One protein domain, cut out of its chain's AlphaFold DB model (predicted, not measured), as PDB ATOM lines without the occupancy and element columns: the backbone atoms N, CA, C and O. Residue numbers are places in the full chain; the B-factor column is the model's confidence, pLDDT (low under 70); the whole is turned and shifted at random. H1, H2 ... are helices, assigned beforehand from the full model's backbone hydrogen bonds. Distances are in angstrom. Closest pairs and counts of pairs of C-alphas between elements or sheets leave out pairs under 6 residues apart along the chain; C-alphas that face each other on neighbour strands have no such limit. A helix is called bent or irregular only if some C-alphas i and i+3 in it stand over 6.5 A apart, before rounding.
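This is residues 7 to 205 of the 449 residues of an uncharacterized protein of Chitinophaga sp. CF418 (UniProt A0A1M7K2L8). The model is a splayed bundle: H4, H5 and H6, three long helices folded back side by side, diverge like one arm of a V from H8, the longest helix. H7 packs between H6 and the last part of H8, H1 and H2 pack on H8 and H4, and the small H9 makes a corner at the end of H8. The 199 printed residues hold nine named helices, H1 to H9 in chain order, and no named strand; the class is all helix. The whole is compact, with a radius of gyration of the C-alphas of 18.2 A and spans of 52 by 43 by 33 A.

H1, residues 7 to 14, begins with C-alpha 7 at (156.301, 154.168, 174.862). H2, residues 16 to 27, and H3, residues 29 to 32, follow. H4, residues 41 to 64, is 35.5 A long; it is neither bent nor irregular, but only just: C-alphas 57 and 60 are 6.4 A apart. H5, residues 67 to 94, is 40.5 A long, and H6, residues 97 to 122, is 37.9 A long. H7 holds residues 128 to 140. H8, residues 161 to 195, is 50.8 A long and begins with C-alpha 161 at (150.082, 172.620, 212.593). H9, residues 199 to 204, ends with C-alpha 204 at (144.932, 172.805, 166.247).

H2, H4, H5, H6, H7 and H8 form an up and down bundle, each helix running against the one before it. H2 touches H4 at a shallow tilt of 25 degrees, closest at the C-alphas of Ala 22 and Asn 52, 5.4 A. H4 and H5 form a helical hairpin, closest at the C-alphas of Ala 61 and Phe 70, 5.1 A. H5 and H6 form another at 13 degrees, with the C-alphas of Ala 80 and Val 111 closest, 5.5 A. H7 touches residues 109 to 121 of H6, closest at the C-alphas of Ile 117 and Ala 132, 5.1 A. H7 also touches H8, closest at the C-alphas of Ala 131 and Thr 190, 6.0 A. H8, the hub, touches H2 at a steep tilt of 45 degrees, closest at the C-alphas of Val 19 and Phe 177, 5.9 A. H1 touches H8 at 1 degrees, closest at the C-alphas of Leu 12 and Ile 181, 6.5 A. H9 and H8 only just touch, only at the corner, with 3 pairs of C-alphas within 8 A. H3 touches no helix. Every O i to N i+4 pair is within hydrogen-bond range in H1, H2, H5, H7, H8 and H9, against 18 of 20 in H4 and 20 of 22 in H6; H3 is too short for such a pair.

The C-alphas of Ser 126 and Ser 160 are the two farthest apart, 54.9 A. The printed part has no cut. The link from H7 to H8, residues 141 to 160, is long. Mean pLDDT of the printed part is 81.1; residue 42, residues 94 to 102 and residues 143 to 161 are under 70.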
ATOM      1  N   LEU A   7     155.154 153.958 173.981       91.94
ATOM      2  CA  LEU A   7     156.301 154.168 174.862       91.94
ATOM      3  C   LEU A   7     156.223 155.516 175.596       91.94
ATOM      4  O   LEU A   7     156.371 155.545 176.816       91.94
ATOM      5  N   GLN A   8     155.940 156.610 174.882       94.31
ATOM      6  CA  GLN A   8     155.739 157.940 175.479       94.31
ATOM      7  C   GLN A   8     154.597 157.914 176.506       94.31
ATOM      8  O   GLN A   8     154.742 158.412 177.624       94.31
ATOM      9  N   LEU A   9     153.491 157.237 176.182       93.06
ATOM     10  CA  LEU A   9     152.357 157.085 177.091       93.06
ATOM     11  C   LEU A   9     152.714 156.257 178.334       93.06
ATOM     12  O   LEU A   9     152.252 156.562 179.433       93.06
ATOM     13  N   ARG A  10     153.553 155.222 178.194       94.12
ATOM     14  CA  ARG A  10     154.068 154.447 179.334       94.12
ATOM     15  C   ARG A  10     154.923 155.315 180.260       94.12
ATOM     16  O   ARG A  10     154.768 155.216 181.476       94.12
ATOM     17  N   ILE A  11     155.783 156.173 179.709       94.50
ATOM     18  CA  ILE A  11     156.605 157.106 180.497       94.50
ATOM     19  C   ILE A  11     155.704 158.075 181.275       94.50
ATOM     20  O   ILE A  11     155.849 158.195 182.489       94.50
ATOM     21  N   LEU A  12     154.706 158.676 180.615       94.06
ATOM     22  CA  LEU A  12     153.736 159.564 181.267       94.06
ATOM     23  C   LEU A  12     152.956 158.857 182.386       94.06
ATOM     24  O   LEU A  12     152.878 159.369 183.500       94.06
ATOM     25  N   LYS A  13     152.447 157.642 182.143       94.00
ATOM     26  CA  LYS A  13     151.724 156.845 183.155       94.00
ATOM     27  C   LYS A  13     152.575 156.449 184.357       94.00
ATOM     28  O   LYS A  13     152.038 156.286 185.447       94.00
ATOM     29  N   THR A  14     153.878 156.278 184.169       94.38
ATOM     30  CA  THR A  14     154.807 155.856 185.231       94.38
ATOM     31  C   THR A  14     155.537 157.022 185.894       94.38
ATOM     32  O   THR A  14     156.265 156.804 186.854       94.38
ATOM     33  N   SER A  15     155.302 158.257 185.441       92.31
ATOM     34  CA  SER A  15     155.932 159.483 185.953       92.31
ATOM     35  C   SER A  15     155.672 159.767 187.440       92.31
ATOM     36  O   SER A  15     156.429 160.509 188.056       92.31
ATOM     37  N   TRP A  16     154.663 159.145 188.058       92.06
ATOM     38  CA  TRP A  16     154.452 159.243 189.506       92.06
ATOM     39  C   TRP A  16     155.606 158.620 190.311       92.06
ATOM     40  O   TRP A  16     155.890 159.078 191.413       92.06
ATOM     41  N   ILE A  17     156.300 157.614 189.764       93.31
ATOM     42  CA  ILE A  17     157.435 156.955 190.425       93.31
ATOM     43  C   ILE A  17     158.605 157.933 190.618       93.31
ATOM     44  O   ILE A  17     159.007 158.144 191.764       93.31
ATOM     45  N   PRO A  18     159.150 158.574 189.564       92.38
ATOM     46  CA  PRO A  18     160.240 159.529 189.726       92.38
ATOM     47  C   PRO A  18     159.806 160.779 190.513       92.38
ATOM     48  O   PRO A  18     160.629 161.363 191.212       92.38
ATOM     49  N   VAL A  19     158.516 161.138 190.504       90.19
ATOM     50  CA  VAL A  19     157.961 162.185 191.380       90.19
ATOM     51  C   VAL A  19     158.051 161.792 192.854       90.19
ATOM     52  O   VAL A  19     158.525 162.587 193.661       90.19
ATOM     53  N   LEU A  20     157.657 160.570 193.222       91.19
ATOM     54  CA  LEU A  20     157.812 160.103 194.602       91.19
ATOM     55  C   LEU A  20     159.281 160.043 195.014       91.19
ATOM     56  O   LEU A  20     159.600 160.482 196.112       91.19
ATOM     57  N   ILE A  21     160.175 159.581 194.131       90.44
ATOM     58  CA  ILE A  21     161.624 159.582 194.388       90.44
ATOM     59  C   ILE A  21     162.110 161.007 194.685       90.44
ATOM     60  O   ILE A  21     162.751 161.226 195.711       90.44
ATOM     61  N   ALA A  22     161.758 161.980 193.839       87.19
ATOM     62  CA  ALA A  22     162.082 163.393 194.040       87.19
ATOM     63  C   ALA A  22     161.543 163.927 195.380       87.19
ATOM     64  O   ALA A  22     162.280 164.535 196.161       87.19
ATOM     65  N   CYS A  23     160.280 163.637 195.706       85.81
ATOM     66  CA  CYS A  23     159.679 164.072 196.965       85.81
ATOM     67  C   CYS A  23     160.323 163.422 198.197       85.81
ATOM     68  O   CYS A  23     160.530 164.102 199.204       85.81
ATOM     69  N   THR A  24     160.661 162.132 198.130       85.75
ATOM     70  CA  THR A  24     161.343 161.412 199.212       85.75
ATOM     71  C   THR A  24     162.758 161.935 199.419       85.75
ATOM     72  O   THR A  24     163.145 162.151 200.563       85.75
ATOM     73  N   ILE A  25     163.505 162.205 198.343       84.12
ATOM     74  CA  ILE A  25     164.842 162.811 198.425       84.12
ATOM     75  C   ILE A  25     164.766 164.173 199.114       84.12
ATOM     76  O   ILE A  25     165.557 164.444 200.009       84.12
ATOM     77  N   GLN A  26     163.803 165.017 198.740       80.00
ATOM     78  CA  GLN A  26     163.695 166.358 199.307       80.00
ATOM     79  C   GLN A  26     163.234 166.356 200.773       80.00
ATOM     80  O   GLN A  26     163.714 167.163 201.562       80.00
ATOM     81  N   LYS A  27     162.330 165.449 201.169       80.00
ATOM     82  CA  LYS A  27     161.892 165.311 202.574       80.00
ATOM     83  C   LYS A  27     162.910 164.586 203.456       80.00
ATOM     84  O   LYS A  27     163.016 164.904 204.631       80.00
ATOM     85  N   GLY A  28     163.632 163.615 202.901       78.12
ATOM     86  CA  GLY A  28     164.679 162.850 203.582       78.12
ATOM     87  C   GLY A  28     166.073 163.458 203.442       78.12
ATOM     88  O   GLY A  28     167.049 162.808 203.810       78.12
ATOM     89  N   ALA A  29     166.177 164.671 202.894       79.25
ATOM     90  CA  ALA A  29     167.440 165.283 202.510       79.25
ATOM     91  C   ALA A  29     168.438 165.348 203.666       79.25
ATOM     92  O   ALA A  29     169.612 165.086 203.454       79.25
ATOM     93  N   ASP A  30     167.974 165.602 204.886       71.06
ATOM     94  CA  ASP A  30     168.841 165.762 206.061       71.06
ATOM     95  C   ASP A  30     169.408 164.439 206.564       71.06
ATOM     96  O   ASP A  30     170.470 164.403 207.183       71.06
ATOM     97  N   ILE A  31     168.692 163.349 206.286       78.06
ATOM     98  CA  ILE A  31     169.117 161.985 206.597       78.06
ATOM     99  C   ILE A  31     170.126 161.516 205.541       78.06
ATOM    100  O   ILE A  31     171.115 160.870 205.876       78.06
ATOM    101  N   ILE A  32     169.881 161.844 204.267       74.31
ATOM    102  CA  ILE A  32     170.706 161.415 203.127       74.31
ATOM    103  C   ILE A  32     171.983 162.262 203.015       74.31
ATOM    104  O   ILE A  32     173.059 161.737 202.736       74.31
ATOM    105  N   PHE A  33     171.867 163.566 203.256       77.44
ATOM    106  CA  PHE A  33     172.929 164.563 203.201       77.44
ATOM    107  C   PHE A  33     172.960 165.333 204.529       77.44
ATOM    108  O   PHE A  33     172.370 166.414 204.647       77.44
ATOM    109  N   PRO A  34     173.659 164.794 205.547       74.81
ATOM    110  CA  PRO A  34     173.834 165.487 206.815       74.81
ATOM    111  C   PRO A  34     174.376 166.895 206.556       74.81
ATOM    112  O   PRO A  34     175.280 167.051 205.739       74.81
ATOM    113  N   SER A  35     173.838 167.906 207.244       78.19
ATOM    114  CA  SER A  35     174.165 169.338 207.089       78.19
ATOM    115  C   SER A  35     173.606 170.059 205.851       78.19
ATOM    116  O   SER A  35     173.852 171.257 205.708       78.19
ATOM    117  N   ILE A  36     172.768 169.432 205.016       75.81
ATOM    118  CA  ILE A  36     172.152 170.149 203.883       75.81
ATOM    119  C   ILE A  36     171.296 171.344 204.344       75.81
ATOM    120  O   ILE A  36     171.387 172.410 203.737       75.81
ATOM    121  N   LEU A  37     170.585 171.238 205.479       74.25
ATOM    122  CA  LEU A  37     169.855 172.374 206.072       74.25
ATOM    123  C   LEU A  37     170.747 173.517 206.554       74.25
ATOM    124  O   LEU A  37     170.258 174.629 206.739       74.25
ATOM    125  N   SER A  38     172.030 173.252 206.806       76.81
ATOM    126  CA  SER A  38     172.974 174.285 207.245       76.81
ATOM    127  C   SER A  38     173.487 175.145 206.088       76.81
ATOM    128  O   SER A  38     174.071 176.203 206.318       76.81
ATOM    129  N   LEU A  39     173.249 174.722 204.841       78.81
ATOM    130  CA  LEU A  39     173.572 175.504 203.652       78.81
ATOM    131  C   LEU A  39     172.612 176.687 203.502       78.81
ATOM    132  O   LEU A  39     171.492 176.673 204.011       78.81
ATOM    133  N   SER A  40     173.011 177.700 202.730       77.38
ATOM    134  CA  SER A  40     172.105 178.801 202.392       77.38
ATOM    135  C   SER A  40     170.854 178.284 201.664       77.38
ATOM    136  O   SER A  40     170.942 177.350 200.863       77.38
ATOM    137  N   LEU A  41     169.697 178.917 201.883       70.06
ATOM    138  CA  LEU A  41     168.433 178.534 201.234       70.06
ATOM    139  C   LEU A  41     168.551 178.464 199.701       70.06
ATOM    140  O   LEU A  41     168.003 177.561 199.076       70.06
ATOM    141  N   GLY A  42     169.314 179.379 199.091       67.31
ATOM    142  CA  GLY A  42     169.557 179.374 197.645       67.31
ATOM    143  C   GLY A  42     170.412 178.191 197.177       67.31
ATOM    144  O   GLY A  42     170.166 177.634 196.107       67.31
ATOM    145  N   THR A  43     171.384 177.763 197.984       74.19
ATOM    146  CA  THR A  43     172.201 176.575 197.696       74.19
ATOM    147  C   THR A  43     171.370 175.300 197.815       74.19
ATOM    148  O   THR A  43     171.412 174.465 196.914       74.19
ATOM    149  N   GLN A  44     170.566 175.175 198.877       73.75
ATOM    150  CA  GLN A  44     169.637 174.052 199.050       73.75
ATOM    151  C   GLN A  44     168.684 173.942 197.854       73.75
ATOM    152  O   GLN A  44     168.530 172.874 197.264       73.75
ATOM    153  N   TYR A  45     168.110 175.074 197.441       73.88
ATOM    154  CA  TYR A  45     167.237 175.166 196.275       73.88
ATOM    155  C   TYR A  45     167.899 174.642 194.996       73.88
ATOM    156  O   TYR A  45     167.308 173.828 194.285       73.88
ATOM    157  N   ALA A  46     169.125 175.083 194.702       75.50
ATOM    158  CA  ALA A  46     169.845 174.677 193.497       75.50
ATOM    159  C   ALA A  46     170.130 173.166 193.474       75.50
ATOM    160  O   ALA A  46     169.966 172.530 192.432       75.50
ATOM    161  N   ILE A  47     170.494 172.585 194.624       81.12
ATOM    162  CA  ILE A  47     170.730 171.141 194.761       81.12
ATOM    163  C   ILE A  47     169.435 170.363 194.508       81.12
ATOM    164  O   ILE A  47     169.422 169.462 193.669       81.12
ATOM    165  N   PHE A  48     168.328 170.730 195.163       82.56
ATOM    166  CA  PHE A  48     167.051 170.040 194.959       82.56
ATOM    167  C   PHE A  48     166.536 170.178 193.526       82.56
ATOM    168  O   PHE A  48     166.038 169.206 192.960       82.56
ATOM    169  N   LEU A  49     166.711 171.342 192.897       80.62
ATOM    170  CA  LEU A  49     166.361 171.536 191.491       80.62
ATOM    171  C   LEU A  49     167.190 170.629 190.567       80.62
ATOM    172  O   LEU A  49     166.628 170.015 189.655       80.62
ATOM    173  N   ALA A  50     168.497 170.508 190.813       85.50
ATOM    174  CA  ALA A  50     169.379 169.625 190.053       85.50
ATOM    175  C   ALA A  50     168.992 168.149 190.226       85.50
ATOM    176  O   ALA A  50     168.869 167.429 189.237       85.50
ATOM    177  N   MET A  51     168.725 167.708 191.461       85.69
ATOM    178  CA  MET A  51     168.301 166.331 191.753       85.69
ATOM    179  C   MET A  51     166.941 166.001 191.134       85.69
ATOM    180  O   MET A  51     166.795 164.957 190.495       85.69
ATOM    181  N   ASN A  52     165.962 166.900 191.255       86.94
ATOM    182  CA  ASN A  52     164.645 166.719 190.646       86.94
ATOM    183  C   ASN A  52     164.759 166.649 189.119       86.94
ATOM    184  O   ASN A  52     164.157 165.776 188.496       86.94
ATOM    185  N   THR A  53     165.589 167.508 188.517       88.25
ATOM    186  CA  THR A  53     165.835 167.492 187.069       88.25
ATOM    187  C   THR A  53     166.547 166.213 186.635       88.25
ATOM    188  O   THR A  53     166.187 165.641 185.610       88.25
ATOM    189  N   LEU A  54     167.510 165.723 187.420       91.50
ATOM    190  CA  LEU A  54     168.203 164.463 187.155       91.50
ATOM    191  C   LEU A  54     167.207 163.310 187.095       91.50
ATOM    192  O   LEU A  54     167.125 162.637 186.071       91.50
ATOM    193  N   VAL A  55     166.417 163.129 188.154       91.81
ATOM    194  CA  VAL A  55     165.414 162.062 188.257       91.81
ATOM    195  C   VAL A  55     164.378 162.164 187.131       91.81
ATOM    196  O   VAL A  55     164.024 161.151 186.533       91.81
ATOM    197  N   MET A  56     163.951 163.379 186.780       91.06
ATOM    198  CA  MET A  56     163.025 163.636 185.674       91.06
ATOM    199  C   MET A  56     163.607 163.240 184.310       91.06
ATOM    200  O   MET A  56     162.973 162.521 183.537       91.06
ATOM    201  N   VAL A  57     164.818 163.681 183.986       91.94
ATOM    202  CA  VAL A  57     165.390 163.490 182.644       91.94
ATOM    203  C   VAL A  57     165.806 162.034 182.421       91.94
ATOM    204  O   VAL A  57     165.553 161.473 181.356       91.94
ATOM    205  N   VAL A  58     166.408 161.388 183.425       94.31
ATOM    206  CA  VAL A  58     166.930 160.017 183.273       94.31
ATOM    207  C   VAL A  58     165.832 158.954 183.260       94.31
ATOM    208  O   VAL A  58     166.050 157.859 182.745       94.31
ATOM    209  N   TRP A  59     164.643 159.256 183.788       95.12
ATOM    210  CA  TRP A  59     163.542 158.294 183.871       95.12
ATOM    211  C   TRP A  59     163.088 157.766 182.503       95.12
ATOM    212  O   TRP A  59     162.758 156.587 182.376       95.12
ATOM    213  N   GLU A  60     163.135 158.596 181.456       93.12
ATOM    214  CA  GLU A  60     162.872 158.136 180.086       93.12
ATOM    215  C   GLU A  60     163.830 156.999 179.687       93.12
ATOM    216  O   GLU A  60     163.389 155.974 179.162       93.12
ATOM    217  N   ALA A  61     165.123 157.148 179.988       93.12
ATOM    218  CA  ALA A  61     166.136 156.137 179.699       93.12
ATOM    219  C   ALA A  61     165.957 154.872 180.558       93.12
ATOM    220  O   ALA A  61     166.146 153.761 180.060       93.12
ATOM    221  N   VAL A  62     165.509 155.017 181.814       94.12
ATOM    222  CA  VAL A  62     165.172 153.882 182.696       94.12
ATOM    223  C   VAL A  62     164.039 153.044 182.100       94.12
ATOM    224  O   VAL A  62     164.163 151.823 182.005       94.12
ATOM    225  N   ILE A  63     162.960 153.680 181.635       94.12
ATOM    226  CA  ILE A  63     161.825 152.974 181.014       94.12
ATOM    227  C   ILE A  63     162.222 152.322 179.684       94.12
ATOM    228  O   ILE A  63     161.762 151.218 179.382       94.12
ATOM    229  N   LYS A  64     163.096 152.974 178.908       90.81
ATOM    230  CA  LYS A  64     163.682 152.419 177.677       90.81
ATOM    231  C   LYS A  64     164.694 151.297 177.930       90.81
ATOM    232  O   LYS A  64     165.003 150.564 176.999       90.81
ATOM    233  N   LYS A  65     165.178 151.144 179.170       91.50
ATOM    234  CA  LYS A  65     166.303 150.270 179.544       91.50
ATOM    235  C   LYS A  65     167.588 150.588 178.767       91.50
ATOM    236  O   LYS A  65     168.400 149.701 178.518       91.50
ATOM    237  N   ASP A  66     167.783 151.855 178.406       92.31
ATOM    238  CA  ASP A  66     168.967 152.315 177.680       92.31
ATOM    239  C   ASP A  66     169.995 152.895 178.660       92.31
ATOM    240  O   ASP A  66     169.940 154.060 179.064       92.31
ATOM    241  N   VAL A  67     170.952 152.052 179.055       91.81
ATOM    242  CA  VAL A  67     172.010 152.405 180.015       91.81
ATOM    243  C   VAL A  67     172.930 153.500 179.466       91.81
ATOM    244  O   VAL A  67     173.426 154.332 180.228       91.81
ATOM    245  N   LYS A  68     173.136 153.545 178.144       93.56
ATOM    246  CA  LYS A  68     173.986 154.554 177.505       93.56
ATOM    247  C   LYS A  68     173.313 155.922 177.564       93.56
ATOM    248  O   LYS A  68     173.947 156.885 177.997       93.56
ATOM    249  N   GLN A  69     172.037 156.009 177.184       92.62
ATOM    250  CA  GLN A  69     171.267 157.250 177.308       92.62
ATOM    251  C   GLN A  69     171.169 157.703 178.766       92.62
ATOM    252  O   GLN A  69     171.364 158.886 179.043       92.62
ATOM    253  N   PHE A  70     170.939 156.772 179.696       95.06
ATOM    254  CA  PHE A  70     170.914 157.060 181.129       95.06
ATOM    255  C   PHE A  70     172.220 157.718 181.593       95.06
ATOM    256  O   PHE A  70     172.183 158.797 182.184       95.06
ATOM    257  N   GLY A  71     173.368 157.105 181.283       94.50
ATOM    258  CA  GLY A  71     174.679 157.604 181.701       94.50
ATOM    259  C   GLY A  71     175.006 158.982 181.122       94.50
ATOM    260  O   GLY A  71     175.443 159.865 181.858       94.50
ATOM    261  N   ILE A  72     174.738 159.195 179.827       95.69
ATOM    262  CA  ILE A  72     174.995 160.483 179.162       95.69
ATOM    263  C   ILE A  72     174.098 161.582 179.744       95.69
ATOM    264  O   ILE A  72     174.596 162.654 180.080       95.69
ATOM    265  N   LEU A  73     172.794 161.329 179.900       95.31
ATOM    266  CA  LEU A  73     171.865 162.315 180.457       95.31
ATOM    267  C   LEU A  73     172.202 162.650 181.910       95.31
ATOM    268  O   LEU A  73     172.227 163.825 182.267       95.31
ATOM    269  N   ALA A  74     172.517 161.644 182.732       95.69
ATOM    270  CA  ALA A  74     172.914 161.861 184.117       95.69
ATOM    271  C   ALA A  74     174.177 162.726 184.213       95.69
ATOM    272  O   ALA A  74     174.204 163.706 184.960       95.69
ATOM    273  N   PHE A  75     175.195 162.405 183.411       96.19
ATOM    274  CA  PHE A  75     176.434 163.174 183.352       96.19
ATOM    275  C   PHE A  75     176.194 164.618 182.901       96.19
ATOM    276  O   PHE A  75     176.677 165.544 183.549       96.19
ATOM    277  N   VAL A  76     175.411 164.830 181.837       95.62
ATOM    278  CA  VAL A  76     175.115 166.175 181.321       95.62
ATOM    279  C   VAL A  76     174.340 167.011 182.334       95.62
ATOM    280  O   VAL A  76     174.672 168.179 182.510       95.62
ATOM    281  N   VAL A  77     173.354 166.438 183.030       93.19
ATOM    282  CA  VAL A  77     172.614 167.157 184.079       93.19
ATOM    283  C   VAL A  77     173.563 167.583 185.202       93.19
ATOM    284  O   VAL A  77     173.603 168.763 185.546       93.19
ATOM    285  N   LEU A  78     174.362 166.656 185.740       93.06
ATOM    286  CA  LEU A  78     175.298 166.956 186.829       93.06
ATOM    287  C   LEU A  78     176.354 167.987 186.412       93.06
ATOM    288  O   LEU A  78     176.634 168.915 187.170       93.06
ATOM    289  N   LEU A  79     176.898 167.866 185.199       93.19
ATOM    290  CA  LEU A  79     177.873 168.809 184.662       93.19
ATOM    291  C   LEU A  79     177.254 170.195 184.449       93.19
ATOM    292  O   LEU A  79     177.842 171.189 184.861       93.19
ATOM    293  N   ALA A  80     176.069 170.276 183.841       91.62
ATOM    294  CA  ALA A  80     175.410 171.547 183.548       91.62
ATOM    295  C   ALA A  80     175.034 172.301 184.833       91.62
ATOM    296  O   ALA A  80     175.339 173.487 184.954       91.62
ATOM    297  N   PHE A  81     174.444 171.617 185.819       87.81
ATOM    298  CA  PHE A  81     174.140 172.228 187.116       87.81
ATOM    299  C   PHE A  81     175.403 172.534 187.934       87.81
ATOM    300  O   PHE A  81     175.451 173.569 188.597       87.81
ATOM    301  N   GLY A  82     176.441 171.696 187.860       86.50
ATOM    302  CA  GLY A  82     177.733 171.960 188.499       86.50
ATOM    303  C   GLY A  82     178.416 173.208 187.933       86.50
ATOM    304  O   GLY A  82     178.830 174.086 188.689       86.50
ATOM    305  N   LEU A  83     178.456 173.340 186.604       87.31
ATOM    306  CA  LEU A  83     178.964 174.533 185.919       87.31
ATOM    307  C   LEU A  83     178.128 175.769 186.251       87.31
ATOM    308  O   LEU A  83     178.692 176.821 186.545       87.31
ATOM    309  N   GLN A  84     176.797 175.642 186.259       86.31
ATOM    310  CA  GLN A  84     175.909 176.724 186.675       86.31
ATOM    311  C   GLN A  84     176.214 177.170 188.107       86.31
ATOM    312  O   GLN A  84     176.285 178.370 188.360       86.31
ATOM    313  N   PHE A  85     176.409 176.236 189.038       82.88
ATOM    314  CA  PHE A  85     176.732 176.554 190.426       82.88
ATOM    315  C   PHE A  85     178.050 177.333 190.541       82.88
ATOM    316  O   PHE A  85     178.063 178.419 191.118       82.88
ATOM    317  N   VAL A  86     179.128 176.832 189.928       82.56
ATOM    318  CA  VAL A  86     180.446 177.494 189.940       82.56
ATOM    319  C   VAL A  86     180.373 178.888 189.319       82.56
ATOM    320  O   VAL A  86     180.878 179.853 189.894       82.56
ATOM    321  N   LEU A  87     179.710 179.009 188.167       80.19
ATOM    322  CA  LEU A  87     179.556 180.278 187.462       80.19
ATOM    323  C   LEU A  87     178.775 181.295 188.304       80.19
ATOM    324  O   LEU A  87     179.154 182.459 188.385       80.19
ATOM    325  N   ASN A  88     177.712 180.851 188.969       77.44
ATOM    326  CA  ASN A  88     176.894 181.701 189.821       77.44
ATOM    327  C   ASN A  88     177.656 182.210 191.055       77.44
ATOM    328  O   ASN A  88     177.533 183.384 191.396       77.44
ATOM    329  N   GLU A  89     178.452 181.364 191.713       78.19
ATOM    330  CA  GLU A  89     179.269 181.781 192.862       78.19
ATOM    331  C   GLU A  89     180.417 182.713 192.441       78.19
ATOM    332  O   GLU A  89     180.642 183.743 193.079       78.19
ATOM    333  N   PHE A  90     181.077 182.434 191.311       76.94
ATOM    334  CA  PHE A  90     182.092 183.332 190.750       76.94
ATOM    335  C   PHE A  90     181.517 184.714 190.410       76.94
ATOM    336  O   PHE A  90     182.155 185.740 190.644       76.94
ATOM    337  N   LEU A  91     180.301 184.757 189.861       71.81
ATOM    338  CA  LEU A  91     179.663 186.008 189.459       71.81
ATOM    339  C   LEU A  91     179.086 186.768 190.652       71.81
ATOM    340  O   LEU A  91     179.193 187.991 190.671       71.81
ATOM    341  N   LYS A  92     178.564 186.092 191.682       72.75
ATOM    342  CA  LYS A  92     178.209 186.732 192.963       72.75
ATOM    343  C   LYS A  92     179.382 187.495 193.576       72.75
ATOM    344  O   LYS A  92     179.184 188.593 194.080       72.75
ATOM    345  N   ALA A  93     180.587 186.930 193.518       74.38
ATOM    346  CA  ALA A  93     181.781 187.563 194.074       74.38
ATOM    347  C   ALA A  93     182.228 188.816 193.294       74.38
ATOM    348  O   ALA A  93     182.889 189.679 193.863       74.38
ATOM    349  N   ASN A  94     181.868 188.922 192.008       68.62
ATOM    350  CA  ASN A  94     182.452 189.891 191.075       68.62
ATOM    351  C   ASN A  94     181.444 190.854 190.417       68.62
ATOM    352  O   ASN A  94     181.851 191.703 189.625       68.62
ATOM    353  N   SER A  95     180.138 190.737 190.684       63.34
ATOM    354  CA  SER A  95     179.095 191.534 190.014       63.34
ATOM    355  C   SER A  95     178.179 192.269 190.992       63.34
ATOM    356  O   SER A  95     177.976 191.844 192.126       63.34
ATOM    357  N   SER A  96     177.599 193.387 190.541       65.06
ATOM    358  CA  SER A  96     176.530 194.065 191.276       65.06
ATOM    359  C   SER A  96     175.296 193.160 191.375       65.06
ATOM    360  O   SER A  96     174.956 192.454 190.425       65.06
ATOM    361  N   GLN A  97     174.586 193.233 192.506       61.41
ATOM    362  CA  GLN A  97     173.441 192.374 192.851       61.41
ATOM    363  C   GLN A  97     172.363 192.277 191.749       61.41
ATOM    364  O   GLN A  97     171.711 191.247 191.599       61.41
ATOM    365  N   GLN A  98     172.189 193.331 190.942       58.88
ATOM    366  CA  GLN A  98     171.228 193.372 189.831       58.88
ATOM    367  C   GLN A  98     171.679 192.565 188.597       58.88
ATOM    368  O   GLN A  98     170.855 191.894 187.974       58.88
ATOM    369  N   ASN A  99     172.974 192.580 188.257       62.31
ATOM    370  CA  ASN A  99     173.512 191.769 187.158       62.31
ATOM    371  C   ASN A  99     173.487 190.279 187.510       62.31
ATOM    372  O   ASN A  99     173.241 189.442 186.641       62.31
ATOM    373  N   THR A 100     173.669 189.952 188.791       64.75
ATOM    374  CA  THR A 100     173.645 188.574 189.279       64.75
ATOM    375  C   THR A 100     172.303 187.890 188.979       64.75
ATOM    376  O   THR A 100     172.295 186.763 188.492       64.75
ATOM    377  N   SER A 101     171.166 188.574 189.160       63.81
ATOM    378  CA  SER A 101     169.828 188.013 188.889       63.81
ATOM    379  C   SER A 101     169.598 187.654 187.415       63.81
ATOM    380  O   SER A 101     169.101 186.570 187.117       63.81
ATOM    381  N   LEU A 102     169.987 188.522 186.474       67.50
ATOM    382  CA  LEU A 102     169.860 188.234 185.037       67.50
ATOM    383  C   LEU A 102     170.713 187.033 184.626       67.50
ATOM    384  O   LEU A 102     170.255 186.146 183.906       67.50
ATOM    385  N   ILE A 103     171.937 186.984 185.140       70.19
ATOM    386  CA  ILE A 103     172.866 185.878 184.936       70.19
ATOM    387  C   ILE A 103     172.259 184.566 185.451       70.19
ATOM    388  O   ILE A 103     172.288 183.568 184.732       70.19
ATOM    389  N   TYR A 104     171.635 184.559 186.635       71.75
ATOM    390  CA  TYR A 104     170.940 183.378 187.160       71.75
ATOM    391  C   TYR A 104     169.870 182.851 186.201       71.75
ATOM    392  O   TYR A 104     169.781 181.637 185.977       71.75
ATOM    393  N   TYR A 105     169.071 183.745 185.617       72.25
ATOM    394  CA  TYR A 105     168.014 183.365 184.685       72.25
ATOM    395  C   TYR A 105     168.559 182.814 183.367       72.25
ATOM    396  O   TYR A 105     168.115 181.749 182.929       72.25
ATOM    397  N   VAL A 106     169.534 183.497 182.761       76.38
ATOM    398  CA  VAL A 106     170.168 183.060 181.507       76.38
ATOM    399  C   VAL A 106     170.883 181.725 181.707       76.38
ATOM    400  O   VAL A 106     170.692 180.809 180.909       76.38
ATOM    401  N   ASN A 107     171.617 181.567 182.811       79.50
ATOM    402  CA  ASN A 107     172.281 180.310 183.152       79.50
ATOM    403  C   ASN A 107     171.269 179.179 183.351       79.50
ATOM    404  O   ASN A 107     171.475 178.079 182.849       79.50
ATOM    405  N   SER A 108     170.145 179.448 184.021       79.25
ATOM    406  CA  SER A 108     169.089 178.445 184.202       79.25
ATOM    407  C   SER A 108     168.485 178.021 182.865       79.25
ATOM    408  O   SER A 108     168.284 176.831 182.637       79.25
ATOM    409  N   PHE A 109     168.210 178.970 181.964       82.88
ATOM    410  CA  PHE A 109     167.736 178.657 180.615       82.88
ATOM    411  C   PHE A 109     168.761 177.825 179.835       82.88
ATOM    412  O   PHE A 109     168.396 176.801 179.264       82.88
ATOM    413  N   ALA A 110     170.038 178.217 179.869       86.00
ATOM    414  CA  ALA A 110     171.121 177.513 179.188       86.00
ATOM    415  C   ALA A 110     171.275 176.065 179.684       86.00
ATOM    416  O   ALA A 110     171.400 175.156 178.865       86.00
ATOM    417  N   VAL A 111     171.189 175.830 180.999       87.44
ATOM    418  CA  VAL A 111     171.220 174.476 181.577       87.44
ATOM    419  C   VAL A 111     170.085 173.616 181.027       87.44
ATOM    420  O   VAL A 111     170.341 172.526 180.510       87.44
ATOM    421  N   PHE A 112     168.841 174.104 181.065       87.44
ATOM    422  CA  PHE A 112     167.710 173.349 180.519       87.44
ATOM    423  C   PHE A 112     167.837 173.132 179.010       87.44
ATOM    424  O   PHE A 112     167.556 172.034 178.532       87.44
ATOM    425  N   LEU A 113     168.306 174.134 178.267       91.19
ATOM    426  CA  LEU A 113     168.521 174.026 176.829       91.19
ATOM    427  C   LEU A 113     169.539 172.925 176.498       91.19
ATOM    428  O   LEU A 113     169.251 172.074 175.662       91.19
ATOM    429  N   VAL A 114     170.689 172.882 177.180       93.81
ATOM    430  CA  VAL A 114     171.722 171.849 176.970       93.81
ATOM    431  C   VAL A 114     171.183 170.449 177.274       93.81
ATOM    432  O   VAL A 114     171.401 169.518 176.494       93.81
ATOM    433  N   ILE A 115     170.438 170.299 178.371       92.12
ATOM    434  CA  ILE A 115     169.808 169.026 178.751       92.12
ATOM    435  C   ILE A 115     168.815 168.570 177.670       92.12
ATOM    436  O   ILE A 115     168.849 167.415 177.238       92.12
ATOM    437  N   ILE A 116     167.956 169.474 177.189       92.94
ATOM    438  CA  ILE A 116     166.931 169.167 176.185       92.94
ATOM    439  C   ILE A 116     167.558 168.875 174.811       92.94
ATOM    440  O   ILE A 116     167.164 167.900 174.167       92.94
ATOM    441  N   ILE A 117     168.562 169.651 174.374       94.06
ATOM    442  CA  ILE A 117     169.328 169.381 173.142       94.06
ATOM    443  C   ILE A 117     169.937 167.982 173.211       94.06
ATOM    444  O   ILE A 117     169.814 167.211 172.259       94.06
ATOM    445  N   THR A 118     170.563 167.640 174.340       93.69
ATOM    446  CA  THR A 118     171.170 166.319 174.546       93.69
ATOM    447  C   THR A 118     170.121 165.219 174.426       93.69
ATOM    448  O   THR A 118     170.339 164.240 173.715       93.69
ATOM    449  N   ARG A 119     168.947 165.391 175.045       94.00
ATOM    450  CA  ARG A 119     167.843 164.427 174.947       94.00
ATOM    451  C   ARG A 119     167.364 164.238 173.505       94.00
ATOM    452  O   ARG A 119     167.194 163.102 173.068       94.00
ATOM    453  N   PHE A 120     167.169 165.317 172.746       93.56
ATOM    454  CA  PHE A 120     166.749 165.215 171.342       93.56
ATOM    455  C   PHE A 120     167.831 164.625 170.433       93.56
ATOM    456  O   PHE A 120     167.510 163.843 169.537       93.56
ATOM    457  N   TYR A 121     169.101 164.938 170.694       92.62
ATOM    458  CA  TYR A 121     170.238 164.323 170.012       92.62
ATOM    459  C   TYR A 121     170.283 162.808 170.236       92.62
ATOM    460  O   TYR A 121     170.382 162.047 169.278       92.62
ATOM    461  N   LEU A 122     170.145 162.362 171.488       91.62
ATOM    462  CA  LEU A 122     170.162 160.941 171.843       91.62
ATOM    463  C   LEU A 122     168.983 160.154 171.256       91.62
ATOM    464  O   LEU A 122     169.121 158.959 171.007       91.62
ATOM    465  N   ASN A 123     167.853 160.816 171.001       87.81
ATOM    466  CA  ASN A 123     166.688 160.235 170.331       87.81
ATOM    467  C   ASN A 123     166.730 160.351 168.794       87.81
ATOM    468  O   ASN A 123     165.721 160.083 168.139       87.81
ATOM    469  N   GLY A 124     167.864 160.756 168.212       85.56
ATOM    470  CA  GLY A 124     168.078 160.739 166.763       85.56
ATOM    471  C   GLY A 124     167.241 161.751 165.979       85.56
ATOM    472  O   GLY A 124     166.918 161.506 164.822       85.56
ATOM    473  N   MET A 125     166.844 162.877 166.584       86.31
ATOM    474  CA  MET A 125     166.117 163.915 165.844       86.31
ATOM    475  C   MET A 125     167.025 164.680 164.877       86.31
ATOM    476  O   MET A 125     168.104 165.144 165.256       86.31
ATOM    477  N   SER A 126     166.543 164.864 163.643       82.00
ATOM    478  CA  SER A 126     167.205 165.660 162.604       82.00
ATOM    479  C   SER A 126     167.288 167.136 163.008       82.00
ATOM    480  O   SER A 126     168.391 167.665 163.168       82.00
ATOM    481  N   ASP A 127     166.149 167.775 163.287       85.94
ATOM    482  CA  ASP A 127     166.081 169.151 163.801       85.94
ATOM    483  C   ASP A 127     166.049 169.203 165.338       85.94
ATOM    484  O   ASP A 127     165.081 169.602 165.988       85.94
ATOM    485  N   LYS A 128     167.148 168.752 165.945       88.25
ATOM    486  CA  LYS A 128     167.317 168.734 167.405       88.25
ATOM    487  C   LYS A 128     167.399 170.125 168.040       88.25
ATOM    488  O   LYS A 128     167.027 170.268 169.200       88.25
ATOM    489  N   ILE A 129     167.902 171.135 167.322       89.44
ATOM    490  CA  ILE A 129     168.112 172.480 167.884       89.44
ATOM    491  C   ILE A 129     166.792 173.252 167.893       89.44
ATOM    492  O   ILE A 129     166.433 173.786 168.942       89.44
ATOM    493  N   GLY A 130     166.044 173.263 166.781       89.12
ATOM    494  CA  GLY A 130     164.747 173.938 166.706       89.12
ATOM    495  C   GLY A 130     163.755 173.382 167.729       89.12
ATOM    496  O   GLY A 130     163.186 174.137 168.523       89.12
ATOM    497  N   ALA A 131     163.646 172.051 167.795       89.38
ATOM    498  CA  ALA A 131     162.824 171.359 168.784       89.38
ATOM    499  C   ALA A 131     163.257 171.672 170.228       89.38
ATOM    500  O   ALA A 131     162.420 171.956 171.087       89.38
ATOM    501  N   ALA A 132     164.565 171.667 170.509       91.19
ATOM    502  CA  ALA A 132     165.061 171.950 171.851       91.19
ATOM    503  C   ALA A 132     164.799 173.384 172.300       91.19
ATOM    504  O   ALA A 132     164.405 173.592 173.446       91.19
ATOM    505  N   VAL A 133     165.000 174.360 171.413       91.31
ATOM    506  CA  VAL A 133     164.744 175.772 171.713       91.31
ATOM    507  C   VAL A 133     163.263 175.980 172.005       91.31
ATOM    508  O   VAL A 133     162.943 176.574 173.033       91.31
ATOM    509  N   LEU A 134     162.358 175.437 171.180       90.94
ATOM    510  CA  LEU A 134     160.918 175.552 171.421       90.94
ATOM    511  C   LEU A 134     160.523 174.937 172.772       90.94
ATOM    512  O   LEU A 134     159.869 175.593 173.584       90.94
ATOM    513  N   ALA A 135     160.959 173.704 173.042       91.06
ATOM    514  CA  ALA A 135     160.650 173.021 174.294       91.06
ATOM    515  C   ALA A 135     161.232 173.754 175.516       91.06
ATOM    516  O   ALA A 135     160.541 173.908 176.522       91.06
ATOM    517  N   ALA A 136     162.471 174.246 175.428       88.75
ATOM    518  CA  ALA A 136     163.116 175.002 176.500       88.75
ATOM    519  C   ALA A 136     162.401 176.332 176.771       88.75
ATOM    520  O   ALA A 136     162.227 176.695 177.932       88.75
ATOM    521  N   VAL A 137     161.958 177.031 175.722       87.62
ATOM    522  CA  VAL A 137     161.200 178.287 175.822       87.62
ATOM    523  C   VAL A 137     159.870 178.061 176.542       87.62
ATOM    524  O   VAL A 137     159.588 178.764 177.509       87.62
ATOM    525  N   ILE A 138     159.096 177.038 176.163       85.44
ATOM    526  CA  ILE A 138     157.833 176.711 176.853       85.44
ATOM    527  C   ILE A 138     158.110 176.294 178.307       85.44
ATOM    528  O   ILE A 138     157.463 176.776 179.236       85.44
ATOM    529  N   TYR A 139     159.119 175.444 178.527       84.06
ATOM    530  CA  TYR A 139     159.500 174.976 179.862       84.06
ATOM    531  C   TYR A 139     160.006 176.109 180.774       84.06
ATOM    532  O   TYR A 139     159.948 176.008 182.000       84.06
ATOM    533  N   PHE A 140     160.490 177.213 180.202       79.62
ATOM    534  CA  PHE A 140     161.009 178.346 180.962       79.62
ATOM    535  C   PHE A 140     159.928 179.126 181.724       79.62
ATOM    536  O   PHE A 140     160.251 179.753 182.733       79.62
ATOM    537  N   VAL A 141     158.673 179.060 181.274       75.62
ATOM    538  CA  VAL A 141     157.516 179.721 181.909       75.62
ATOM    539  C   VAL A 141     156.859 178.829 182.971       75.62
ATOM    540  O   VAL A 141     156.037 179.288 183.759       75.62
ATOM    541  N   ILE A 142     157.223 177.544 183.028       76.88
ATOM    542  CA  ILE A 142     156.665 176.629 184.022       76.88
ATOM    543  C   ILE A 142     157.155 177.024 185.421       76.88
ATOM    544  O   ILE A 142     158.353 177.238 185.611       76.88
ATOM    545  N   PRO A 143     156.268 177.044 186.429       63.44
ATOM    546  CA  PRO A 143     156.631 177.241 187.822       63.44
ATOM    547  C   PRO A 143     157.507 176.069 188.263       63.44
ATOM    548  O   PRO A 143     157.044 174.945 188.459       63.44
ATOM    549  N   LYS A 144     158.808 176.328 188.390       60.06
ATOM    550  CA  LYS A 144     159.796 175.305 188.768       60.06
ATOM    551  C   LYS A 144     159.730 174.981 190.254       60.06
ATOM    552  O   LYS A 144     160.103 173.885 190.654       60.06
ATOM    553  N   THR A 145     159.216 175.913 191.053       46.50
ATOM    554  CA  THR A 145     159.094 175.778 192.501       46.50
ATOM    555  C   THR A 145     157.903 176.553 193.034       46.50
ATOM    556  O   THR A 145     157.967 177.769 193.148       46.50
ATOM    557  N   GLY A 146     156.851 175.824 193.406       39.12
ATOM    558  CA  GLY A 146     155.865 176.271 194.388       39.12
ATOM    559  C   GLY A 146     154.893 177.357 193.927       39.12
ATOM    560  O   GLY A 146     155.212 178.535 193.908       39.12
ATOM    561  N   SER A 147     153.648 176.923 193.714       38.41
ATOM    562  CA  SER A 147     152.462 177.694 193.331       38.41
ATOM    563  C   SER A 147     152.464 178.182 191.875       38.41
ATOM    564  O   SER A 147     153.069 179.207 191.564       38.41
ATOM    565  N   PRO A 148     151.721 177.507 190.973       44.47
ATOM    566  CA  PRO A 148     151.553 177.980 189.601       44.47
ATOM    567  C   PRO A 148     150.947 179.384 189.515       44.47
ATOM    568  O   PRO A 148     151.083 180.047 188.507       44.47
ATOM    569  N   THR A 149     150.345 179.878 190.588       39.12
ATOM    570  CA  THR A 149     149.725 181.199 190.700       39.12
ATOM    571  C   THR A 149     150.594 182.248 191.401       39.12
ATOM    572  O   THR A 149     150.070 183.298 191.745       39.12
ATOM    573  N   GLY A 150     151.883 181.991 191.659       38.28
ATOM    574  CA  GLY A 150     152.746 182.975 192.330       38.28
ATOM    575  C   GLY A 150     152.468 183.125 193.830       38.28
ATOM    576  O   GLY A 150     152.527 184.220 194.371       38.28
ATOM    577  N   GLY A 151     152.162 182.013 194.500       41.31
ATOM    578  CA  GLY A 151     151.841 181.976 195.923       41.31
ATOM    579  C   GLY A 151     150.396 182.387 196.163       41.31
ATOM    580  O   GLY A 151     150.138 183.498 196.598       41.31
ATOM    581  N   ILE A 152     149.438 181.475 195.938       36.84
ATOM    582  CA  ILE A 152     148.136 181.628 196.605       36.84
ATOM    583  C   ILE A 152     148.439 181.657 198.105       36.84
ATOM    584  O   ILE A 152     149.010 180.680 198.609       36.84
ATOM    585  N   PRO A 153     148.101 182.739 198.826       39.84
ATOM    586  CA  PRO A 153     148.291 182.774 200.258       39.84
ATOM    587  C   PRO A 153     147.434 181.661 200.864       39.84
ATOM    588  O   PRO A 153     146.214 181.747 200.950       39.84
ATOM    589  N   MET A 154     148.097 180.603 201.330       43.16
ATOM    590  CA  MET A 154     147.488 179.511 202.099       43.16
ATOM    591  C   MET A 154     146.872 179.998 203.425       43.16
ATOM    592  O   MET A 154     146.302 179.202 204.161       43.16
ATOM    593  N   GLY A 155     146.943 181.303 203.718       41.66
ATOM    594  CA  GLY A 155     146.376 181.949 204.901       41.66
ATOM    595  C   GLY A 155     144.852 181.863 205.024       41.66
ATOM    596  O   GLY A 155     144.329 182.163 206.089       41.66
ATOM    597  N   TRP A 156     144.128 181.429 203.985       39.91
ATOM    598  CA  TRP A 156     142.683 181.162 204.087       39.91
ATOM    599  C   TRP A 156     142.376 179.823 204.764       39.91
ATOM    600  O   TRP A 156     141.292 179.632 205.312       39.91
ATOM    601  N   LEU A 157     143.334 178.894 204.757       49.12
ATOM    602  CA  LEU A 157     143.243 177.645 205.496       49.12
ATOM    603  C   LEU A 157     143.888 177.872 206.861       49.12
ATOM    604  O   LEU A 157     145.078 177.628 207.049       49.12
ATOM    605  N   ASN A 158     143.087 178.340 207.820       46.97
ATOM    606  CA  ASN A 158     143.466 178.428 209.231       46.97
ATOM    607  C   ASN A 158     143.526 177.009 209.836       46.97
ATOM    608  O   ASN A 158     142.719 176.615 210.676       46.97
ATOM    609  N   MET A 159     144.411 176.181 209.287       58.34
ATOM    610  CA  MET A 159     144.584 174.779 209.639       58.34
ATOM    611  C   MET A 159     145.606 174.664 210.773       58.34
ATOM    612  O   MET A 159     146.593 175.387 210.814       58.34
ATOM    613  N   SER A 160     145.376 173.766 211.728       63.81
ATOM    614  CA  SER A 160     146.331 173.507 212.811       63.81
ATOM    615  C   SER A 160     147.609 172.823 212.288       63.81
ATOM    616  O   SER A 160     147.613 172.225 211.212       63.81
ATOM    617  N   GLY A 161     148.709 172.908 213.049       68.69
ATOM    618  CA  GLY A 161     150.082 172.620 212.593       68.69
ATOM    619  C   GLY A 161     150.297 171.338 211.770       68.69
ATOM    620  O   GLY A 161     150.941 171.399 210.728       68.69
ATOM    621  N   PHE A 162     149.720 170.194 212.162       74.94
ATOM    622  CA  PHE A 162     149.847 168.945 211.387       74.94
ATOM    623  C   PHE A 162     149.162 169.026 210.014       74.94
ATOM    624  O   PHE A 162     149.726 168.606 209.005       74.94
ATOM    625  N   TRP A 163     147.962 169.609 209.952       75.69
ATOM    626  CA  TRP A 163     147.206 169.755 208.708       75.69
ATOM    627  C   TRP A 163     147.894 170.694 207.723       75.69
ATOM    628  O   TRP A 163     147.901 170.413 206.526       75.69
ATOM    629  N   ILE A 164     148.543 171.754 208.216       76.62
ATOM    630  CA  ILE A 164     149.375 172.627 207.380       76.62
ATOM    631  C   ILE A 164     150.490 171.821 206.705       76.62
ATOM    632  O   ILE A 164     150.702 171.968 205.502       76.62
ATOM    633  N   GLU A 165     151.190 170.957 207.443       75.94
ATOM    634  CA  GLU A 165     152.284 170.154 206.883       75.94
ATOM    635  C   GLU A 165     151.793 169.117 205.866       75.94
ATOM    636  O   GLU A 165     152.425 168.941 204.819       75.94
ATOM    637  N   VAL A 166     150.631 168.499 206.105       79.44
ATOM    638  CA  VAL A 166     149.983 167.603 205.132       79.44
ATOM    639  C   VAL A 166     149.607 168.359 203.858       79.44
ATOM    640  O   VAL A 166     149.929 167.904 202.762       79.44
ATOM    641  N   VAL A 167     148.975 169.530 203.970       78.81
ATOM    642  CA  VAL A 167     148.546 170.302 202.792       78.81
ATOM    643  C   VAL A 167     149.755 170.837 202.028       78.81
ATOM    644  O   VAL A 167     149.775 170.752 200.802       78.81
ATOM    645  N   LYS A 168     150.798 171.319 202.716       76.25
ATOM    646  CA  LYS A 168     152.070 171.708 202.082       76.25
ATOM    647  C   LYS A 168     152.695 170.541 201.325       76.25
ATOM    648  O   LYS A 168     153.155 170.727 200.202       76.25
ATOM    649  N   PHE A 169     152.705 169.346 201.918       78.38
ATOM    650  CA  PHE A 169     153.233 168.156 201.260       78.38
ATOM    651  C   PHE A 169     152.406 167.762 200.032       78.38
ATOM    652  O   PHE A 169     152.983 167.526 198.975       78.38
ATOM    653  N   LEU A 170     151.073 167.754 200.133       80.94
ATOM    654  CA  LEU A 170     150.187 167.468 199.001       80.94
ATOM    655  C   LEU A 170     150.335 168.505 197.886       80.94
ATOM    656  O   LEU A 170     150.426 168.135 196.718       80.94
ATOM    657  N   ALA A 171     150.413 169.791 198.230       78.19
ATOM    658  CA  ALA A 171     150.660 170.858 197.269       78.19
ATOM    659  C   ALA A 171     152.009 170.659 196.568       78.19
ATOM    660  O   ALA A 171     152.074 170.726 195.345       78.19
ATOM    661  N   PHE A 172     153.062 170.342 197.325       78.25
ATOM    662  CA  PHE A 172     154.387 170.069 196.781       78.25
ATOM    663  C   PHE A 172     154.398 168.839 195.854       78.25
ATOM    664  O   PHE A 172     154.947 168.904 194.749       78.25
ATOM    665  N   LEU A 173     153.742 167.748 196.260       83.88
ATOM    666  CA  LEU A 173     153.585 166.535 195.458       83.88
ATOM    667  C   LEU A 173     152.848 166.834 194.146       83.88
ATOM    668  O   LEU A 173     153.326 166.462 193.078       83.88
ATOM    669  N   LEU A 174     151.724 167.555 194.213       83.88
ATOM    670  CA  LEU A 174     150.939 167.948 193.040       83.88
ATOM    671  C   LEU A 174     151.718 168.880 192.111       83.88
ATOM    672  O   LEU A 174     151.663 168.697 190.896       83.88
ATOM    673  N   THR A 175     152.470 169.845 192.649       80.00
ATOM    674  CA  THR A 175     153.310 170.716 191.817       80.00
ATOM    675  C   THR A 175     154.437 169.937 191.157       80.00
ATOM    676  O   THR A 175     154.663 170.119 189.969       80.00
ATOM    677  N   THR A 176     155.087 169.021 191.880       84.50
ATOM    678  CA  THR A 176     156.162 168.181 191.327       84.50
ATOM    679  C   THR A 176     155.610 167.266 190.236       84.50
ATOM    680  O   THR A 176     156.184 167.175 189.153       84.50
ATOM    681  N   PHE A 177     154.445 166.657 190.470       88.12
ATOM    682  CA  PHE A 177     153.745 165.864 189.465       88.12
ATOM    683  C   PHE A 177     153.399 166.699 188.224       88.12
ATOM    684  O   PHE A 177     153.716 166.296 187.107       88.12
ATOM    685  N   GLY A 178     152.834 167.895 188.412       87.75
ATOM    686  CA  GLY A 178     152.535 168.839 187.334       87.75
ATOM    687  C   GLY A 178     153.768 169.228 186.516       87.75
ATOM    688  O   GLY A 178     153.705 169.220 185.285       87.75
ATOM    689  N   THR A 179     154.906 169.486 187.166       85.94
ATOM    690  CA  THR A 179     156.180 169.799 186.501       85.94
ATOM    691  C   THR A 179     156.687 168.625 185.660       85.94
ATOM    692  O   THR A 179     157.054 168.832 184.505       85.94
ATOM    693  N   PHE A 180     156.657 167.395 186.186       90.50
ATOM    694  CA  PHE A 180     157.125 166.204 185.463       90.50
ATOM    695  C   PHE A 180     156.226 165.882 184.265       90.50
ATOM    696  O   PHE A 180     156.724 165.648 183.163       90.50
ATOM    697  N   ILE A 181     154.901 165.915 184.452       91.81
ATOM    698  CA  ILE A 181     153.943 165.727 183.356       91.81
ATOM    699  C   ILE A 181     154.129 166.804 182.290       91.81
ATOM    700  O   ILE A 181     154.201 166.477 181.110       91.81
ATOM    701  N   SER A 182     154.264 168.071 182.688       91.38
ATOM    702  CA  SER A 182     154.474 169.164 181.735       91.38
ATOM    703  C   SER A 182     155.782 169.002 180.966       91.38
ATOM    704  O   SER A 182     155.780 169.169 179.750       91.38
ATOM    705  N   TYR A 183     156.873 168.615 181.637       91.31
ATOM    706  CA  TYR A 183     158.151 168.326 180.986       91.31
ATOM    707  C   TYR A 183     157.995 167.270 179.887       91.31
ATOM    708  O   TYR A 183     158.301 167.545 178.727       91.31
ATOM    709  N   TYR A 184     157.474 166.084 180.221       93.44
ATOM    710  CA  TYR A 184     157.329 165.011 179.235       93.44
ATOM    711  C   TYR A 184     156.340 165.370 178.132       93.44
ATOM    712  O   TYR A 184     156.639 165.139 176.965       93.44
ATOM    713  N   SER A 185     155.193 165.965 178.471       93.81
ATOM    714  CA  SER A 185     154.201 166.384 177.479       93.81
ATOM    715  C   SER A 185     154.788 167.402 176.501       93.81
ATOM    716  O   SER A 185     154.645 167.212 175.299       93.81
ATOM    717  N   ILE A 186     155.513 168.429 176.965       92.62
ATOM    718  CA  ILE A 186     156.174 169.401 176.074       92.62
ATOM    719  C   ILE A 186     157.183 168.699 175.174       92.62
ATOM    720  O   ILE A 186     157.174 168.902 173.962       92.62
ATOM    721  N   ILE A 187     158.051 167.873 175.758       93.31
ATOM    722  CA  ILE A 187     159.126 167.208 175.025       93.31
ATOM    723  C   ILE A 187     158.560 166.256 173.968       93.31
ATOM    724  O   ILE A 187     159.019 166.287 172.829       93.31
ATOM    725  N   PHE A 188     157.549 165.455 174.306       94.38
ATOM    726  CA  PHE A 188     156.942 164.492 173.385       94.38
ATOM    727  C   PHE A 188     156.066 165.161 172.328       94.38
ATOM    728  O   PHE A 188     156.139 164.774 171.166       94.38
ATOM    729  N   LEU A 189     155.284 166.187 172.685       92.56
ATOM    730  CA  LEU A 189     154.533 166.963 171.694       92.56
ATOM    731  C   LEU A 189     155.493 167.652 170.722       92.56
ATOM    732  O   LEU A 189     155.280 167.583 169.521       92.56
ATOM    733  N   THR A 190     156.587 168.239 171.216       92.38
ATOM    734  CA  THR A 190     157.592 168.882 170.358       92.38
ATOM    735  C   THR A 190     158.319 167.859 169.479       92.38
ATOM    736  O   THR A 190     158.488 168.091 168.286       92.38
ATOM    737  N   GLU A 191     158.692 166.700 170.028       91.56
ATOM    738  CA  GLU A 191     159.270 165.587 169.260       91.56
ATOM    739  C   GLU A 191     158.363 165.182 168.094       91.56
ATOM    740  O   GLU A 191     158.815 165.084 166.954       91.56
ATOM    741  N   ASN A 192     157.078 164.980 168.382       90.81
ATOM    742  CA  ASN A 192     156.106 164.508 167.405       90.81
ATOM    743  C   ASN A 192     155.759 165.606 166.382       90.81
ATOM    744  O   ASN A 192     155.645 165.304 165.197       90.81
ATOM    745  N   SER A 193     155.706 166.876 166.798       89.31
ATOM    746  CA  SER A 193     155.516 168.033 165.912       89.31
ATOM    747  C   SER A 193     156.616 168.190 164.863       89.31
ATOM    748  O   SER A 193     156.330 168.483 163.707       89.31
ATOM    749  N   PHE A 194     157.877 168.004 165.254       89.00
ATOM    750  CA  PHE A 194     159.014 168.148 164.336       89.00
ATOM    751  C   PHE A 194     159.267 166.885 163.506       89.00
ATOM    752  O   PHE A 194     159.861 166.969 162.434       89.00
ATOM    753  N   ARG A 195     158.818 165.714 163.972       86.44
ATOM    754  CA  ARG A 195     158.864 164.477 163.177       86.44
ATOM    755  C   ARG A 195     157.759 164.408 162.131       86.44
ATOM    756  O   ARG A 195     157.977 163.822 161.075       86.44
ATOM    757  N   TRP A 196     156.596 164.989 162.412       82.81
ATOM    758  CA  TRP A 196     155.409 164.854 161.575       82.81
ATOM    759  C   TRP A 196     154.798 166.223 161.254       82.81
ATOM    760  O   TRP A 196     154.107 166.792 162.098       82.81
ATOM    761  N   PRO A 197     154.965 166.741 160.022       76.56
ATOM    762  CA  PRO A 197     154.476 168.072 159.650       76.56
ATOM    763  C   PRO A 197     152.971 168.280 159.887       76.56
ATOM    764  O   PRO A 197     152.545 169.353 160.309       76.56
ATOM    765  N   ALA A 198     152.156 167.237 159.687       82.19
ATOM    766  CA  ALA A 198     150.707 167.301 159.891       82.19
ATOM    767  C   ALA A 198     150.276 167.318 161.373       82.19
ATOM    768  O   ALA A 198     149.107 167.555 161.685       82.19
ATOM    769  N   PHE A 199     151.201 167.091 162.309       85.25
ATOM    770  CA  PHE A 199     150.895 167.043 163.736       85.25
ATOM    771  C   PHE A 199     150.453 168.401 164.288       85.25
ATOM    772  O   PHE A 199     149.572 168.448 165.144       85.25
ATOM    773  N   PHE A 200     150.993 169.511 163.770       81.56
ATOM    774  CA  PHE A 200     150.542 170.852 164.159       81.56
ATOM    775  C   PHE A 200     149.081 171.106 163.774       81.56
ATOM    776  O   PHE A 200     148.327 171.637 164.588       81.56
ATOM    777  N   ILE A 201     148.671 170.664 162.582       82.75
ATOM    778  CA  ILE A 201     147.281 170.768 162.109       82.75
ATOM    779  C   ILE A 201     146.369 169.960 163.032       82.75
ATOM    780  O   ILE A 201     145.347 170.453 163.503       82.75
ATOM    781  N   LYS A 202     146.784 168.737 163.382       84.44
ATOM    782  CA  LYS A 202     146.051 167.897 164.332       84.44
ATOM    783  C   LYS A 202     145.917 168.559 165.709       84.44
ATOM    784  O   LYS A 202     144.830 168.570 166.273       84.44
ATOM    785  N   LEU A 203     147.000 169.132 166.238       84.50
ATOM    786  CA  LEU A 203     147.006 169.817 167.533       84.50
ATOM    787  C   LEU A 203     146.020 171.001 167.556       84.50
ATOM    788  O   LEU A 203     145.387 171.259 168.580       84.50
ATOM    789  N   GLN A 204     145.868 171.693 166.425       85.81
ATOM    790  CA  GLN A 204     144.932 172.805 166.247       85.81
ATOM    791  C   GLN A 204     143.492 172.355 165.963       85.81
ATOM    792  O   GLN A 204     142.568 173.127 166.197       85.81
ATOM    793  N   SER A 205     143.264 171.114 165.536       84.12
ATOM    794  CA  SER A 205     141.918 170.616 165.256       84.12
ATOM    795  C   SER A 205     141.128 170.284 166.533       84.12
ATOM    796  O   SER A 205     141.640 169.738 167.511       84.12
TER     797      SER A 205